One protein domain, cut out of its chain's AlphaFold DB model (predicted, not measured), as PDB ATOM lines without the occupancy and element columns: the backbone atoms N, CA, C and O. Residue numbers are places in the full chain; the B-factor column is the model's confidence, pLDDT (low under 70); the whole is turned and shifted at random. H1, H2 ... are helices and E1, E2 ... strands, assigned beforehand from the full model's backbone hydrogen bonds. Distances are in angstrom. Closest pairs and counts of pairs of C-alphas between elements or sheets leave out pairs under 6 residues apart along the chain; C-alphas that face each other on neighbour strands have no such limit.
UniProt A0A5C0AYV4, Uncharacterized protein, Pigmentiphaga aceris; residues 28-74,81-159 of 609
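AT A GLANCE: This is residues 28 to 74 and 81 to 159 of the 609 residues of an uncharacterized protein of Pigmentiphaga aceris (UniProt A0A5C0AYV4). Two strongly twisted sheets lie face to face as a sandwich, the four strands E4, E3, E6, E7 over the three strands E1, E2, E5. Beyond one end of this slab lie two short helices, H1 and H2, and a long loop at residues 52 to 74, of which residues 56 to 61 stick out. The 126 printed residues hold two named helices and seven named strands, in the order E1 H1 H2 E2 E3 E4 E5 E6 E7, and both sheets are antiparallel; the class is mixed, helices and strands. The whole is loose, with a radius of gyration of the C-alphas of 18.9 A and spans of 55 by 39 by 26 A.

HOW THE PARTS SIT: Begin with the larger sheet, E4 (residues 119 to 124), E3 (109 to 114), E6 (139 to 146) and E7 (151 to 158), in that order; its edge strands are E4 and E7. E3 and E4 form a hairpin, with N 112 and O 121 at 2.9 A. Between E3 and E6, N 111 and O 145 are 2.7 A apart. E6 and E7 form the other hairpin, with N 142 and O 155 at 2.8 A. Now look across to the second sheet, E1 (28 to 33), E2 (95 to 103) and E5 (128 to 135), where E2 is the inner strand. N 33 and O 97 are 2.8 A apart between E1 and E2, and N 98 and O 132 are 2.8 A apart between E2 and E5. The facing parts of this sandwich, two sheets face to face, are 9.3 A apart centre to centre, with strands at 23 degrees. The closest C-alphas of E1 and E7 are those of Phe 28 and Leu 155, 6.7 A. H1 (42 to 51) and H2 (84 to 92) are apart, and neither is on a sheet. Every O i to N i+4 pair in H1 and H2 is within hydrogen-bond range.

IN THESE COORDINATES: Find C-alpha 28 at (21.180, 83.748, 104.359), where E1 begins its 16.1 A. H1 covers 14.5 A and H2 10.8 A. E2 runs 26.5 A from C-alpha 95 at (30.441, 99.335, 91.502). E3 measures 16.5 A, E4 16.3 A, E5 22.5 A and E6 23.9 A. E7 runs 21.8 A to C-alpha 158 at (22.478, 89.774, 91.001).

THE WHOLE: The two farthest C-alphas, of Ser 64 and Ser 148, are 56.4 A apart. Residues 75 to 80 are not printed, and C-alphas 74 and 81 are 16.3 A apart across this cut. Of the links printed whole, none is long. Mean pLDDT of the printed part is 86.3; look for values under 70 at residues 54 to 67 and 105 to 106.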
ATOM      1  N   PHE A  28      20.433  82.703 105.062       88.50
ATOM      2  CA  PHE A  28      21.180  83.748 104.359       88.50
ATOM      3  C   PHE A  28      20.227  84.809 103.813       88.50
ATOM      4  O   PHE A  28      19.216  84.482 103.190       88.50
ATOM      5  N   ASP A  29      20.597  86.079 103.960       93.19
ATOM      6  CA  ASP A  29      19.953  87.187 103.255       93.19
ATOM      7  C   ASP A  29      20.980  88.237 102.826       93.19
ATOM      8  O   ASP A  29      22.126  88.239 103.284       93.19
ATOM      9  N   TRP A  30      20.589  89.119 101.912       95.69
ATOM     10  CA  TRP A  30      21.461  90.168 101.410       95.69
ATOM     11  C   TRP A  30      20.705  91.405 100.944       95.69
ATOM     12  O   TRP A  30      19.542  91.346 100.534       95.69
ATOM     13  N   LYS A  31      21.418  92.526 100.917       96.94
ATOM     14  CA  LYS A  31      20.945  93.794 100.361       96.94
ATOM     15  C   LYS A  31      22.088  94.595  99.753       96.94
ATOM     16  O   LYS A  31      23.250  94.358 100.053       96.94
ATOM     17  N   VAL A  32      21.755  95.560  98.908       97.88
ATOM     18  CA  VAL A  32      22.693  96.565  98.407       97.88
ATOM     19  C   VAL A  32      22.923  97.604  99.505       97.88
ATOM     20  O   VAL A  32      21.971  98.122 100.087       97.88
ATOM     21  N   VAL A  33      24.184  97.921  99.784       96.50
ATOM     22  CA  VAL A  33      24.566  99.007 100.691       96.50
ATOM     23  C   VAL A  33      24.296 100.333  99.984       96.50
ATOM     24  O   VAL A  33      24.863 100.591  98.925       96.50
ATOM     25  N   ASN A  34      23.436 101.167 100.575       96.56
ATOM     26  CA  ASN A  34      22.896 102.378  99.952       96.56
ATOM     27  C   ASN A  34      22.296 102.103  98.567       96.56
ATOM     28  O   ASN A  34      22.865 102.432  97.523       96.56
ATOM     29  N   ASN A  35      21.108 101.513  98.560       97.56
ATOM     30  CA  ASN A  35      20.431 101.151  97.323       97.56
ATOM     31  C   ASN A  35      19.710 102.330  96.629       97.56
ATOM     32  O   ASN A  35      19.032 102.114  95.624       97.56
ATOM     33  N   PHE A  36      19.881 103.566  97.122       98.19
ATOM     34  CA  PHE A  36      19.306 104.794  96.564       98.19
ATOM     35  C   PHE A  36      20.339 105.938  96.512       98.19
ATOM     36  O   PHE A  36      20.312 106.850  97.340       98.19
ATOM     37  N   PRO A  37      21.247 105.949  95.518       97.62
ATOM     38  CA  PRO A  37      22.393 106.860  95.469       97.62
ATOM     39  C   PRO A  37      22.041 108.345  95.321       97.62
ATOM     40  O   PRO A  37      22.947 109.173  95.407       97.62
ATOM     41  N   PHE A  38      20.766 108.701  95.111       98.00
ATOM     42  CA  PHE A  38      20.289 110.084  95.231       98.00
ATOM     43  C   PHE A  38      20.592 110.658  96.623       98.00
ATOM     44  O   PHE A  38      20.985 111.821  96.746       98.00
ATOM     45  N   PHE A  39      20.497 109.822  97.661       98.06
ATOM     46  CA  PHE A  39      21.057 110.115  98.971       98.06
ATOM     47  C   PHE A  39      22.467 109.528  99.088       98.06
ATOM     48  O   PHE A  39      22.775 108.436  98.601       98.06
ATOM     49  N   LYS A  40      23.370 110.275  99.727       97.12
ATOM     50  CA  LYS A  40      24.793 109.916  99.800       97.12
ATOM     51  C   LYS A  40      25.046 108.659 100.639       97.12
ATOM     52  O   LYS A  40      26.054 107.993 100.410       97.12
ATOM     53  N   THR A  41      24.153 108.322 101.571       97.12
ATOM     54  CA  THR A  41      24.282 107.182 102.490       97.12
ATOM     55  C   THR A  41      22.946 106.457 102.684       97.12
ATOM     56  O   THR A  41      21.882 107.045 102.496       97.12
ATOM     57  N   GLN A  42      23.000 105.195 103.129       96.38
ATOM     58  CA  GLN A  42      21.800 104.447 103.527       96.38
ATOM     59  C   GLN A  42      21.079 105.121 104.706       96.38
ATOM     60  O   GLN A  42      19.860 105.233 104.689       96.38
ATOM     61  N   GLY A  43      21.823 105.648 105.685       96.81
ATOM     62  CA  GLY A  43      21.233 106.341 106.836       96.81
ATOM     63  C   GLY A  43      20.424 107.585 106.451       96.81
ATOM     64  O   GLY A  43      19.408 107.870 107.078       96.81
ATOM     65  N   ALA A  44      20.817 108.291 105.384       97.31
ATOM     66  CA  ALA A  44      20.037 109.401 104.844       97.31
ATOM     67  C   ALA A  44      18.703 108.932 104.236       97.31
ATOM     68  O   ALA A  44      17.681 109.582 104.452       97.31
ATOM     69  N   LEU A  45      18.688 107.792 103.530       96.44
ATOM     70  CA  LEU A  45      17.445 107.172 103.060       96.44
ATOM     71  C   LEU A  45      16.557 106.755 104.235       96.44
ATOM     72  O   LEU A  45      15.369 107.067 104.235       96.44
ATOM     73  N   ASP A  46      17.121 106.095 105.243       94.12
ATOM     74  CA  ASP A  46      16.364 105.607 106.398       94.12
ATOM     75  C   ASP A  46      15.718 106.774 107.169       94.12
ATOM     76  O   ASP A  46      14.520 106.745 107.462       94.12
ATOM     77  N   LEU A  47      16.475 107.851 107.413       93.25
ATOM     78  CA  LEU A  47      15.967 109.083 108.026       93.25
ATOM     79  C   LEU A  47      14.882 109.747 107.166       93.25
ATOM     80  O   LEU A  47      13.852 110.183 107.687       93.25
ATOM     81  N   TYR A  48      15.091 109.804 105.847       93.44
ATOM     82  CA  TYR A  48      14.099 110.344 104.923       93.44
ATOM     83  C   TYR A  48      12.786 109.558 104.992       93.44
ATOM     84  O   TYR A  48      11.708 110.147 105.093       93.44
ATOM     85  N   MET A  49      12.865 108.226 104.989       90.81
ATOM     86  CA  MET A  49      11.694 107.356 105.074       90.81
ATOM     87  C   MET A  49      10.982 107.474 106.421       90.81
ATOM     88  O   MET A  49       9.754 107.479 106.448       90.81
ATOM     89  N   GLN A  50      11.724 107.651 107.517       86.69
ATOM     90  CA  GLN A  50      11.150 107.877 108.843       86.69
ATOM     91  C   GLN A  50      10.312 109.167 108.905       86.69
ATOM     92  O   GLN A  50       9.249 109.182 109.527       86.69
ATOM     93  N   ARG A  51      10.775 110.255 108.269       86.00
ATOM     94  CA  ARG A  51      10.121 111.575 108.357       86.00
ATOM     95  C   ARG A  51       9.140 111.847 107.218       86.00
ATOM     96  O   ARG A  51       7.977 112.145 107.470       86.00
ATOM     97  N   ALA A  52       9.590 111.747 105.970       83.19
ATOM     98  CA  ALA A  52       8.801 112.085 104.784       83.19
ATOM     99  C   ALA A  52       8.045 110.879 104.201       83.19
ATOM    100  O   ALA A  52       6.924 111.032 103.717       83.19
ATOM    101  N   GLY A  53       8.645 109.686 104.250       71.00
ATOM    102  CA  GLY A  53       8.103 108.475 103.623       71.00
ATOM    103  C   GLY A  53       7.059 107.706 104.441       71.00
ATOM    104  O   GLY A  53       6.407 106.825 103.888       71.00
ATOM    105  N   SER A  54       6.862 108.037 105.720       67.38
ATOM    106  CA  SER A  54       6.034 107.270 106.668       67.38
ATOM    107  C   SER A  54       4.548 107.168 106.307       67.38
ATOM    108  O   SER A  54       3.886 106.238 106.739       67.38
ATOM    109  N   SER A  55       4.007 108.073 105.486       64.31
ATOM    110  CA  SER A  55       2.615 107.984 104.996       64.31
ATOM    111  C   SER A  55       2.450 107.172 103.713       64.31
ATOM    112  O   SER A  55       1.335 107.029 103.222       64.31
ATOM    113  N   ILE A  56       3.536 106.702 103.099       68.38
ATOM    114  CA  ILE A  56       3.460 105.967 101.838       68.38
ATOM    115  C   ILE A  56       3.238 104.490 102.171       68.38
ATOM    116  O   ILE A  56       4.157 103.808 102.613       68.38
ATOM    117  N   GLY A  57       2.021 103.988 101.944       54.19
ATOM    118  CA  GLY A  57       1.704 102.559 102.061       54.19
ATOM    119  C   GLY A  57       1.076 102.101 103.380       54.19
ATOM    120  O   GLY A  57       0.741 100.925 103.478       54.19
ATOM    121  N   GLU A  58       0.853 102.988 104.351       48.84
ATOM    122  CA  GLU A  58       0.096 102.667 105.570       48.84
ATOM    123  C   GLU A  58      -1.316 103.260 105.484       48.84
ATOM    124  O   GLU A  58      -1.496 104.459 105.286       48.84
ATOM    125  N   GLY A  59      -2.325 102.391 105.572       40.59
ATOM    126  CA  GLY A  59      -3.744 102.749 105.499       40.59
ATOM    127  C   GLY A  59      -4.322 103.349 106.783       40.59
ATOM    128  O   GLY A  59      -5.517 103.618 106.815       40.59
ATOM    129  N   GLU A  60      -3.527 103.569 107.833       34.31
ATOM    130  CA  GLU A  60      -4.017 104.075 109.118       34.31
ATOM    131  C   GLU A  60      -2.981 104.966 109.819       34.31
ATOM    132  O   GLU A  60      -1.805 104.636 109.904       34.31
ATOM    133  N   SER A  61      -3.461 106.094 110.357       38.16
ATOM    134  CA  SER A  61      -2.886 106.843 111.483       38.16
ATOM    135  C   SER A  61      -1.360 107.060 111.474       38.16
ATOM    136  O   SER A  61      -0.656 106.639 112.397       38.16
ATOM    137  N   VAL A  62      -0.846 107.872 110.542       40.44
ATOM    138  CA  VAL A  62       0.371 108.629 110.876       40.44
ATOM    139  C   VAL A  62      -0.008 109.557 112.026       40.44
ATOM    140  O   VAL A  62      -0.889 110.401 111.882       40.44
ATOM    141  N   THR A  63       0.583 109.346 113.200       36.97
ATOM    142  CA  THR A  63       0.273 110.123 114.403       36.97
ATOM    143  C   THR A  63       0.461 111.616 114.132       36.97
ATOM    144  O   THR A  63       1.501 112.018 113.601       36.97
ATOM    145  N   SER A  64      -0.493 112.437 114.575       43.84
ATOM    146  CA  SER A  64      -0.574 113.900 114.409       43.84
ATOM    147  C   SER A  64       0.597 114.709 115.004       43.84
ATOM    148  O   SER A  64       0.551 115.937 115.043       43.84
ATOM    149  N   THR A  65       1.633 114.041 115.511       39.22
ATOM    150  CA  THR A  65       2.781 114.605 116.233       39.22
ATOM    151  C   THR A  65       4.081 114.648 115.427       39.22
ATOM    152  O   THR A  65       5.045 115.250 115.894       39.22
ATOM    153  N   LEU A  66       4.148 114.034 114.241       52.06
ATOM    154  CA  LEU A  66       5.376 114.012 113.438       52.06
ATOM    155  C   LEU A  66       5.534 115.311 112.638       52.06
ATOM    156  O   LEU A  66       4.967 115.469 111.557       52.06
ATOM    157  N   ASP A  67       6.341 116.235 113.159       63.31
ATOM    158  CA  ASP A  67       6.956 117.277 112.341       63.31
ATOM    159  C   ASP A  67       7.910 116.610 111.336       63.31
ATOM    160  O   ASP A  67       8.917 116.003 111.709       63.31
ATOM    161  N   ARG A  68       7.551 116.673 110.049       74.81
ATOM    162  CA  ARG A  68       8.301 116.047 108.949       74.81
ATOM    163  C   ARG A  68       9.517 116.855 108.507       74.81
ATOM    164  O   ARG A  68      10.150 116.469 107.521       74.81
ATOM    165  N   SER A  69       9.837 117.958 109.184       84.06
ATOM    166  CA  SER A  69      11.028 118.764 108.906       84.06
ATOM    167  C   SER A  69      12.281 117.895 108.956       84.06
ATOM    168  O   SER A  69      12.446 117.095 109.877       84.06
ATOM    169  N   MET A  70      13.172 118.018 107.976       89.31
ATOM    170  CA  MET A  70      14.479 117.360 108.029       89.31
ATOM    171  C   MET A  70      15.438 118.126 108.951       89.31
ATOM    172  O   MET A  70      15.229 119.318 109.173       89.31
ATOM    173  N   PRO A  71      16.480 117.474 109.505       90.44
ATOM    174  CA  PRO A  71      17.576 118.200 110.144       90.44
ATOM    175  C   PRO A  71      18.185 119.210 109.174       90.44
ATOM    176  O   PRO A  71      18.182 118.964 107.966       90.44
ATOM    177  N   ASP A  72      18.740 120.307 109.690       86.81
ATOM    178  CA  ASP A  72      19.282 121.363 108.839       86.81
ATOM    179  C   ASP A  72      20.277 120.778 107.822       86.81
ATOM    180  O   ASP A  72      20.073 120.873 106.611       86.81
ATOM    181  N   ASP A  73      21.305 120.072 108.273       91.06
ATOM    182  CA  ASP A  73      22.368 119.484 107.445       91.06
ATOM    183  C   ASP A  73      21.911 118.384 106.462       91.06
ATOM    184  O   ASP A  73      22.712 117.889 105.669       91.06
ATOM    185  N   PHE A  74      20.628 118.004 106.442       94.31
ATOM    186  CA  PHE A  74      20.143 116.921 105.585       94.31
ATOM    187  C   PHE A  74      20.388 117.176 104.093       94.31
ATOM    188  O   PHE A  74      20.736 116.252 103.358       94.31
ATOM    189  N   VAL A  81      21.657 117.522  90.838       88.56
ATOM    190  CA  VAL A  81      21.700 117.272  89.384       88.56
ATOM    191  C   VAL A  81      22.522 118.285  88.587       88.56
ATOM    192  O   VAL A  81      22.827 118.049  87.423       88.56
ATOM    193  N   ASN A  82      22.890 119.410  89.198       85.50
ATOM    194  CA  ASN A  82      23.772 120.410  88.602       85.50
ATOM    195  C   ASN A  82      25.267 120.097  88.808       85.50
ATOM    196  O   ASN A  82      26.107 120.822  88.277       85.50
ATOM    197  N   GLN A  83      25.613 119.046  89.562       89.38
ATOM    198  CA  GLN A  83      26.992 118.621  89.782       89.38
ATOM    199  C   GLN A  83      27.302 117.370  88.940       89.38
ATOM    200  O   GLN A  83      26.730 116.307  89.189       89.38
ATOM    201  N   PRO A  84      28.238 117.434  87.970       89.12
ATOM    202  CA  PRO A  84      28.572 116.283  87.123       89.12
ATOM    203  C   PRO A  84      29.025 115.040  87.905       89.12
ATOM    204  O   PRO A  84      28.680 113.919  87.539       89.12
ATOM    205  N   ALA A  85      29.757 115.231  89.009       93.06
ATOM    206  CA  ALA A  85      30.197 114.137  89.874       93.06
ATOM    207  C   ALA A  85      29.017 113.391  90.520       93.06
ATOM    208  O   ALA A  85      29.044 112.163  90.621       93.06
ATOM    209  N   ASP A  86      27.962 114.114  90.900       95.69
ATOM    210  CA  ASP A  86      26.747 113.527  91.462       95.69
ATOM    211  C   ASP A  86      25.943 112.772  90.403       95.69
ATOM    212  O   ASP A  86      25.513 111.648  90.659       95.69
ATOM    213  N   ILE A  87      25.808 113.320  89.192       95.19
ATOM    214  CA  ILE A  87      25.184 112.614  88.062       95.19
ATOM    215  C   ILE A  87      25.913 111.303  87.757       95.19
ATOM    216  O   ILE A  87      25.274 110.260  87.605       95.19
ATOM    217  N   ASN A  88      27.247 111.332  87.722       92.62
ATOM    218  CA  ASN A  88      28.050 110.131  87.519       92.62
ATOM    219  C   ASN A  88      27.834 109.100  88.639       92.62
ATOM    220  O   ASN A  88      27.636 107.917  88.356       92.62
ATOM    221  N   ALA A  89      27.808 109.545  89.899       94.62
ATOM    222  CA  ALA A  89      27.555 108.679  91.047       94.62
ATOM    223  C   ALA A  89      26.150 108.049  91.026       94.62
ATOM    224  O   ALA A  89      26.008 106.890  91.413       94.62
ATOM    225  N   ILE A  90      25.130 108.778  90.559       96.69
ATOM    226  CA  ILE A  90      23.750 108.285  90.464       96.69
ATOM    227  C   ILE A  90      23.596 107.309  89.294       96.69
ATOM    228  O   ILE A  90      23.107 106.196  89.480       96.69
ATOM    229  N   PHE A  91      23.976 107.712  88.077       96.19
ATOM    230  CA  PHE A  91      23.558 107.002  86.864       96.19
ATOM    231  C   PHE A  91      24.601 106.055  86.279       96.19
ATOM    232  O   PHE A  91      24.222 105.032  85.701       96.19
ATOM    233  N   HIS A  92      25.888 106.359  86.439       94.62
ATOM    234  CA  HIS A  92      26.952 105.701  85.672       94.62
ATOM    235  C   HIS A  92      27.845 104.791  86.510       94.62
ATOM    236  O   HIS A  92      28.423 103.851  85.963       94.62
ATOM    237  N   ASN A  93      27.916 104.995  87.829       93.44
ATOM    238  CA  ASN A  93      28.643 104.085  88.708       93.44
ATOM    239  C   ASN A  93      27.971 102.701  88.746       93.44
ATOM    240  O   ASN A  93      26.785 102.583  89.065       93.44
ATOM    241  N   LYS A  94      28.736 101.654  88.429       93.50
ATOM    242  CA  LYS A  94      28.293 100.253  88.477       93.50
ATOM    243  C   LYS A  94      28.799  99.490  89.696       93.50
ATOM    244  O   LYS A  94      28.204  98.469  90.035       93.50
ATOM    245  N   ALA A  95      29.880  99.958  90.316       95.12
ATOM    246  CA  ALA A  95      30.441  99.335  91.502       95.12
ATOM    247  C   ALA A  95      29.565  99.676  92.709       95.12
ATOM    248  O   ALA A  95      29.283 100.848  92.978       95.12
ATOM    249  N   VAL A  96      29.139  98.643  93.423       96.12
ATOM    250  CA  VAL A  96      28.321  98.742  94.630       96.12
ATOM    251  C   VAL A  96      28.889  97.841  95.711       96.12
ATOM    252  O   VAL A  96      29.647  96.916  95.433       96.12
ATOM    253  N   LYS A  97      28.481  98.090  96.952       96.31
ATOM    254  CA  LYS A  97      28.665  97.131  98.036       96.31
ATOM    255  C   LYS A  97      27.357  96.395  98.288       96.31
ATOM    256  O   LYS A  97      26.281  96.980  98.160       96.31
ATOM    257  N   ILE A  98      27.443  95.125  98.650       96.81
ATOM    258  CA  ILE A  98      26.325  94.336  99.168       96.81
ATOM    259  C   ILE A  98      26.623  93.946 100.613       96.81
ATOM    260  O   ILE A  98      27.747  93.566 100.922       96.81
ATOM    261  N   GLU A  99      25.632  94.037 101.494       96.69
ATOM    262  CA  GLU A  99      25.693  93.459 102.836       96.69
ATOM    263  C   GLU A  99      25.078  92.062 102.754       96.69
ATOM    264  O   GLU A  99      23.909  91.921 102.390       96.69
ATOM    265  N   VAL A 100      25.867  91.039 103.072       95.19
ATOM    266  CA  VAL A 100      25.408  89.659 103.242       95.19
ATOM    267  C   VAL A 100      25.294  89.382 104.730       95.19
ATOM    268  O   VAL A 100      26.218  89.671 105.487       95.19
ATOM    269  N   THR A 101      24.172  88.804 105.135       94.00
ATOM    270  CA  THR A 101      23.878  88.401 106.511       94.00
ATOM    271  C   THR A 101      23.620  86.904 106.561       94.00
ATOM    272  O   THR A 101      23.050  86.340 105.623       94.00
ATOM    273  N   TRP A 102      24.052  86.266 107.641       91.25
ATOM    274  CA  TRP A 102      23.748  84.869 107.917       91.25
ATOM    275  C   TRP A 102      23.365  84.693 109.381       91.25
ATOM    276  O   TRP A 102      23.875  85.404 110.251       91.25
ATOM    277  N   SER A 103      22.470  83.746 109.636       88.12
ATOM    278  CA  SER A 103      22.033  83.383 110.980       88.12
ATOM    279  C   SER A 103      21.990  81.876 111.169       88.12
ATOM    280  O   SER A 103      21.591  81.159 110.250       88.12
ATOM    281  N   GLY A 104      22.301  81.406 112.373       74.56
ATOM    282  CA  GLY A 104      22.114  80.005 112.752       74.56
ATOM    283  C   GLY A 104      23.114  79.022 112.142       74.56
ATOM    284  O   GLY A 104      22.805  77.836 112.053       74.56
ATOM    285  N   GLY A 105      24.303  79.470 111.721       63.66
ATOM    286  CA  GLY A 105      25.374  78.518 111.427       63.66
ATOM    287  C   GLY A 105      25.981  77.925 112.704       63.66
ATOM    288  O   GLY A 105      25.676  78.354 113.820       63.66
ATOM    289  N   GLY A 106      26.794  76.875 112.555       69.44
ATOM    290  CA  GLY A 106      27.351  76.139 113.695       69.44
ATOM    291  C   GLY A 106      28.194  77.001 114.650       69.44
ATOM    292  O   GLY A 106      28.488  78.167 114.402       69.44
ATOM    293  N   SER A 107      28.641  76.425 115.765       77.25
ATOM    294  CA  SER A 107      29.611  77.084 116.649       77.25
ATOM    295  C   SER A 107      31.012  77.104 116.026       77.25
ATOM    296  O   SER A 107      31.433  76.109 115.437       77.25
ATOM    297  N   GLY A 108      31.773  78.181 116.232       86.19
ATOM    298  CA  GLY A 108      33.192  78.257 115.861       86.19
ATOM    299  C   GLY A 108      33.505  79.304 114.793       86.19
ATOM    300  O   GLY A 108      32.758  80.269 114.604       86.19
ATOM    301  N   ARG A 109      34.654  79.134 114.131       91.00
ATOM    302  CA  ARG A 109      35.152  80.037 113.088       91.00
ATOM    303  C   ARG A 109      34.892  79.478 111.698       91.00
ATOM    304  O   ARG A 109      35.100  78.294 111.425       91.00
ATOM    305  N   CYS A 110      34.461  80.373 110.826       92.00
ATOM    306  CA  CYS A 110      34.182  80.122 109.428       92.00
ATOM    307  C   CYS A 110      35.026  81.048 108.555       92.00
ATOM    308  O   CYS A 110      35.448  82.124 108.971       92.00
ATOM    309  N   VAL A 111      35.236  80.641 107.313       93.06
ATOM    310  CA  VAL A 111      35.801  81.454 106.249       93.06
ATOM    311  C   VAL A 111      34.668  81.811 105.301       93.06
ATOM    312  O   VAL A 111      34.095  80.940 104.643       93.06
ATOM    313  N   LEU A 112      34.348  83.099 105.235       92.69
ATOM    314  CA  LEU A 112      33.489  83.658 104.202       92.69
ATOM    315  C   LEU A 112      34.337  83.860 102.945       92.69
ATOM    316  O   LEU A 112      35.369  84.526 103.010       92.69
ATOM    317  N   ARG A 113      33.922  83.297 101.812       92.62
ATOM    318  CA  ARG A 113      34.593  83.460 100.514       92.62
ATOM    319  C   ARG A 113      33.613  83.992  99.490       92.62
ATOM    320  O   ARG A 113      32.568  83.375  99.280       92.62
ATOM    321  N   GLN A 114      33.977  85.074  98.815       92.12
ATOM    322  CA  GLN A 114      33.308  85.461  97.580       92.12
ATOM    323  C   GLN A 114      33.965  84.662  96.457       92.12
ATOM    324  O   GLN A 114      35.166  84.743  96.276       92.12
ATOM    325  N   ILE A 115      33.216  83.821  95.752       84.12
ATOM    326  CA  ILE A 115      33.801  82.851  94.807       84.12
ATOM    327  C   ILE A 115      34.336  83.562  93.561       84.12
ATOM    328  O   ILE A 115      35.358  83.176  93.005       84.12
ATOM    329  N   ASP A 116      33.634  84.612  93.146       79.38
ATOM    330  CA  ASP A 116      33.916  85.361  91.920       79.38
ATOM    331  C   ASP A 116      34.882  86.536  92.145       79.38
ATOM    332  O   ASP A 116      35.225  87.250  91.206       79.38
ATOM    333  N   ALA A 117      35.334  86.739  93.385       79.19
ATOM    334  CA  ALA A 117      36.297  87.769  93.752       79.19
ATOM    335  C   ALA A 117      37.428  87.144  94.572       79.19
ATOM    336  O   ALA A 117      37.230  86.160  95.270       79.19
ATOM    337  N   ASN A 118      38.628  87.720  94.546       78.50
ATOM    338  CA  ASN A 118      39.722  87.251  95.403       78.50
ATOM    339  C   ASN A 118      39.547  87.753  96.854       78.50
ATOM    340  O   ASN A 118      40.432  88.405  97.405       78.50
ATOM    341  N   PHE A 119      38.372  87.518  97.446       88.44
ATOM    342  CA  PHE A 119      38.005  87.952  98.790       88.44
ATOM    343  C   PHE A 119      37.752  86.748  99.696       88.44
ATOM    344  O   PHE A 119      36.946  85.861  99.393       88.44
ATOM    345  N   SER A 120      38.394  86.760 100.863       90.56
ATOM    346  CA  SER A 120      38.067  85.855 101.958       90.56
ATOM    347  C   SER A 120      38.268  86.533 103.306       90.56
ATOM    348  O   SER A 120      39.177  87.349 103.451       90.56
ATOM    349  N   SER A 121      37.437  86.189 104.286       91.31
ATOM    350  CA  SER A 121      37.549  86.711 105.647       91.31
ATOM    351  C   SER A 121      37.155  85.656 106.673       91.31
ATOM    352  O   SER A 121      36.231  84.872 106.445       91.31
ATOM    353  N   THR A 122      37.852  85.636 107.808       92.88
ATOM    354  CA  THR A 122      37.500  84.786 108.947       92.88
ATOM    355  C   THR A 122      36.396  85.455 109.758       92.88
ATOM    356  O   THR A 122      36.549  86.582 110.224       92.88
ATOM    357  N   VAL A 123      35.286  84.750 109.946       91.88
ATOM    358  CA  VAL A 123      34.068  85.235 110.603       91.88
ATOM    359  C   VAL A 123      33.533  84.195 111.589       91.88
ATOM    360  O   VAL A 123      33.965  83.042 111.592       91.88
ATOM    361  N   ALA A 124      32.585  84.581 112.441       90.38
ATOM    362  CA  ALA A 124      31.860  83.618 113.264       90.38
ATOM    363  C   ALA A 124      30.926  82.767 112.390       90.38
ATOM    364  O   ALA A 124      30.260  83.289 111.495       90.38
ATOM    365  N   CYS A 125      30.859  81.463 112.662       86.00
ATOM    366  CA  CYS A 125      29.928  80.575 111.969       86.00
ATOM    367  C   CYS A 125      28.463  80.818 112.361       86.00
ATOM    368  O   CYS A 125      27.604  80.515 111.550       86.00
ATOM    369  N   SER A 126      28.199  81.372 113.549       85.94
ATOM    370  CA  SER A 126      26.866  81.617 114.119       85.94
ATOM    371  C   SER A 126      26.073  82.689 113.355       85.94
ATOM    372  O   SER A 126      25.665  82.463 112.220       85.94
ATOM    373  N   ASP A 127      25.868  83.862 113.956       89.38
ATOM    374  CA  ASP A 127      25.280  85.015 113.285       89.38
ATOM    375  C   ASP A 127      26.378  85.989 112.863       89.38
ATOM    376  O   ASP A 127      27.355  86.210 113.590       89.38
ATOM    377  N   GLY A 128      26.221  86.593 111.691       91.00
ATOM    378  CA  GLY A 128      27.173  87.583 111.222       91.00
ATOM    379  C   GLY A 128      26.730  88.332 109.979       91.00
ATOM    380  O   GLY A 128      25.690  88.064 109.375       91.00
ATOM    381  N   ARG A 129      27.548  89.322 109.623       93.88
ATOM    382  CA  ARG A 129      27.380  90.143 108.428       93.88
ATOM    383  C   ARG A 129      28.727  90.497 107.814       93.88
ATOM    384  O   ARG A 129      29.720  90.614 108.532       93.88
ATOM    385  N   ALA A 130      28.745  90.707 106.505       93.12
ATOM    386  CA  ALA A 130      29.910  91.188 105.779       93.12
ATOM    387  C   ALA A 130      29.488  92.065 104.600       93.12
ATOM    388  O   ALA A 130      28.514  91.758 103.913       93.12
ATOM    389  N   GLU A 131      30.253  93.124 104.348       94.94
ATOM    390  CA  GLU A 131      30.128  93.913 103.127       94.94
ATOM    391  C   GLU A 131      31.096  93.399 102.063       94.94
ATOM    392  O   GLU A 131      32.286  93.230 102.328       94.94
ATOM    393  N   LEU A 132      30.583  93.175 100.857       94.88
ATOM    394  CA  LEU A 132      31.329  92.652  99.717       94.88
ATOM    395  C   LEU A 132      31.172  93.587  98.523       94.88
ATOM    396  O   LEU A 132      30.114  94.192  98.342       94.88
ATOM    397  N   ASP A 133      32.202  93.684  97.692       95.06
ATOM    398  CA  ASP A 133      32.106  94.432  96.441       95.06
ATOM    399  C   ASP A 133      31.324  93.615  95.402       95.06
ATOM    400  O   ASP A 133      31.513  92.406  95.255       95.06
ATOM    401  N   ALA A 134      30.432  94.277  94.672       94.69
ATOM    402  CA  ALA A 134      29.657  93.691  93.588       94.69
ATOM    403  C   ALA A 134      29.514  94.689  92.432       94.69
ATOM    404  O   ALA A 134      29.688  95.899  92.591       94.69
ATOM    405  N   GLU A 135      29.157  94.181  91.255       95.50
ATOM    406  CA  GLU A 135      28.828  95.010  90.099       95.50
ATOM    407  C   GLU A 135      27.357  94.830  89.724       95.50
ATOM    408  O   GLU A 135      26.821  93.721  89.682       95.50
ATOM    409  N   VAL A 136      26.685  95.945  89.448       94.88
ATOM    410  CA  VAL A 136      25.275  95.955  89.057       94.88
ATOM    411  C   VAL A 136      25.059  95.147  87.776       94.88
ATOM    412  O   VAL A 136      25.747  95.351  86.777       94.88
ATOM    413  N   GLY A 137      24.077  94.243  87.801       93.69
ATOM    414  CA  GLY A 137      23.765  93.340  86.693       93.69
ATOM    415  C   GLY A 137      24.710  92.142  86.541       93.69
ATOM    416  O   GLY A 137      24.408  91.265  85.736       93.69
ATOM    417  N   GLN A 138      25.803  92.062  87.308       94.31
ATOM    418  CA  GLN A 138      26.696  90.900  87.309       94.31
ATOM    419  C   GLN A 138      26.317  89.912  88.422       94.31
ATOM    420  O   GLN A 138      25.924  90.337  89.517       94.31
ATOM    421  N   PRO A 139      26.417  88.594  88.169       94.19
ATOM    422  CA  PRO A 139      26.240  87.594  89.208       94.19
ATOM    423  C   PRO A 139      27.395  87.640  90.206       94.19
ATOM    424  O   PRO A 139      28.550  87.845  89.842       94.19
ATOM    425  N   TRP A 140      27.075  87.396  91.468       93.94
ATOM    426  CA  TRP A 140      28.047  87.200  92.535       93.94
ATOM    427  C   TRP A 140      27.658  85.979  93.364       93.94
ATOM    428  O   TRP A 140      26.481  85.613  93.462       93.94
ATOM    429  N   ARG A 141      28.660  85.333  93.959       94.31
ATOM    430  CA  ARG A 141      28.489  84.130  94.777       94.31
ATOM    431  C   ARG A 141      29.345  84.186  96.026       94.31
ATOM    432  O   ARG A 141      30.501  84.601  95.981       94.31
ATOM    433  N   VAL A 142      28.780  83.713  97.127       93.12
ATOM    434  CA  VAL A 142      29.392  83.687  98.451       93.12
ATOM    435  C   VAL A 142      29.215  82.304  99.059       93.12
ATOM    436  O   VAL A 142      28.180  81.663  98.888       93.12
ATOM    437  N   SER A 143      30.231  81.839  99.776       92.00
ATOM    438  CA  SER A 143      30.192  80.606 100.560       92.00
ATOM    439  C   SER A 143      30.718  80.857 101.966       92.00
ATOM    440  O   SER A 143      31.646  81.645 102.150       92.00
ATOM    441  N   LEU A 144      30.126  80.184 102.946       91.75
ATOM    442  CA  LEU A 144      30.566  80.169 104.335       91.75
ATOM    443  C   LEU A 144      31.030  78.749 104.666       91.75
ATOM    444  O   LEU A 144      30.237  77.810 104.614       91.75
ATOM    445  N   VAL A 145      32.312  78.580 104.973       91.38
ATOM    446  CA  VAL A 145      32.928  77.261 105.195       91.38
ATOM    447  C   VAL A 145      33.556  77.229 106.582       91.38
ATOM    448  O   VAL A 145      34.364  78.095 106.893       91.38
ATOM    449  N   ALA A 146      33.210  76.256 107.422       89.94
ATOM    450  CA  ALA A 146      33.836  76.093 108.734       89.94
ATOM    451  C   ALA A 146      35.337  75.788 108.600       89.94
ATOM    452  O   ALA A 146      35.770  75.232 107.591       89.94
ATOM    453  N   GLU A 147      36.138  76.085 109.628       86.69
ATOM    454  CA  GLU A 147      37.564  75.701 109.661       86.69
ATOM    455  C   GLU A 147      37.784  74.190 109.456       86.69
ATOM    456  O   GLU A 147      38.802  73.785 108.900       86.69
ATOM    457  N   SER A 148      36.802  73.356 109.818       85.94
ATOM    458  CA  SER A 148      36.792  71.911 109.542       85.94
ATOM    459  C   SER A 148      36.654  71.547 108.056       85.94
ATOM    460  O   SER A 148      36.703  70.370 107.708       85.94
ATOM    461  N   GLY A 149      36.441  72.528 107.174       84.56
ATOM    462  CA  GLY A 149      36.179  72.343 105.745       84.56
ATOM    463  C   GLY A 149      34.707  72.100 105.400       84.56
ATOM    464  O   GLY A 149      34.366  72.012 104.222       84.56
ATOM    465  N   VAL A 150      33.820  72.022 106.397       87.00
ATOM    466  CA  VAL A 150      32.386  71.783 106.186       87.00
ATOM    467  C   VAL A 150      31.704  73.050 105.670       87.00
ATOM    468  O   VAL A 150      31.701  74.082 106.348       87.00
ATOM    469  N   LEU A 151      31.083  72.965 104.491       87.25
ATOM    470  CA  LEU A 151      30.239  74.029 103.948       87.25
ATOM    471  C   LEU A 151      29.051  74.266 104.887       87.25
ATOM    472  O   LEU A 151      28.208  73.390 105.048       87.25
ATOM    473  N   GLN A 152      28.989  75.453 105.488       87.38
ATOM    474  CA  GLN A 152      27.845  75.872 106.296       87.38
ATOM    475  C   GLN A 152      26.700  76.334 105.398       87.38
ATOM    476  O   GLN A 152      25.556  75.992 105.647       87.38
ATOM    477  N   GLY A 153      27.007  77.058 104.319       86.88
ATOM    478  CA  GLY A 153      26.028  77.405 103.295       86.88
ATOM    479  C   GLY A 153      26.597  78.306 102.209       86.88
ATOM    480  O   GLY A 153      27.772  78.688 102.235       86.88
ATOM    481  N   ASN A 154      25.767  78.614 101.218       89.75
ATOM    482  CA  ASN A 154      26.121  79.479 100.104       89.75
ATOM    483  C   ASN A 154      24.961  80.410  99.739       89.75
ATOM    484  O   ASN A 154      23.805  80.166 100.077       89.75
ATOM    485  N   LEU A 155      25.298  81.499  99.059       91.75
ATOM    486  CA  LEU A 155      24.353  82.490  98.574       91.75
ATOM    487  C   LEU A 155      24.842  83.017  97.232       91.75
ATOM    488  O   LEU A 155      26.036  83.241  97.034       91.75
ATOM    489  N   SER A 156      23.921  83.245  96.311       92.62
ATOM    490  CA  SER A 156      24.207  83.930  95.059       92.62
ATOM    491  C   SER A 156      23.139  84.968  94.768       92.62
ATOM    492  O   SER A 156      22.012  84.900  95.268       92.62
ATOM    493  N   GLY A 157      23.497  85.956  93.961       93.38
ATOM    494  CA  GLY A 157      22.570  87.002  93.584       93.38
ATOM    495  C   GLY A 157      23.067  87.830  92.418       93.38
ATOM    496  O   GLY A 157      24.174  87.657  91.915       93.38
ATOM    497  N   VAL A 158      22.198  88.739  91.992       94.88
ATOM    498  CA  VAL A 158      22.478  89.774  91.001       94.88
ATOM    499  C   VAL A 158      21.834  91.046  91.526       94.88
ATOM    500  O   VAL A 158      20.656  91.040  91.893       94.88
ATOM    501  N   VAL A 159      22.590  92.140  91.560       95.88
ATOM    502  CA  VAL A 159      22.029  93.451  91.896       95.88
ATOM    503  C   VAL A 159      21.210  93.946  90.708       95.88
ATOM    504  O   VAL A 159      21.764  94.187  89.634       95.88
TER     505      VAL A 159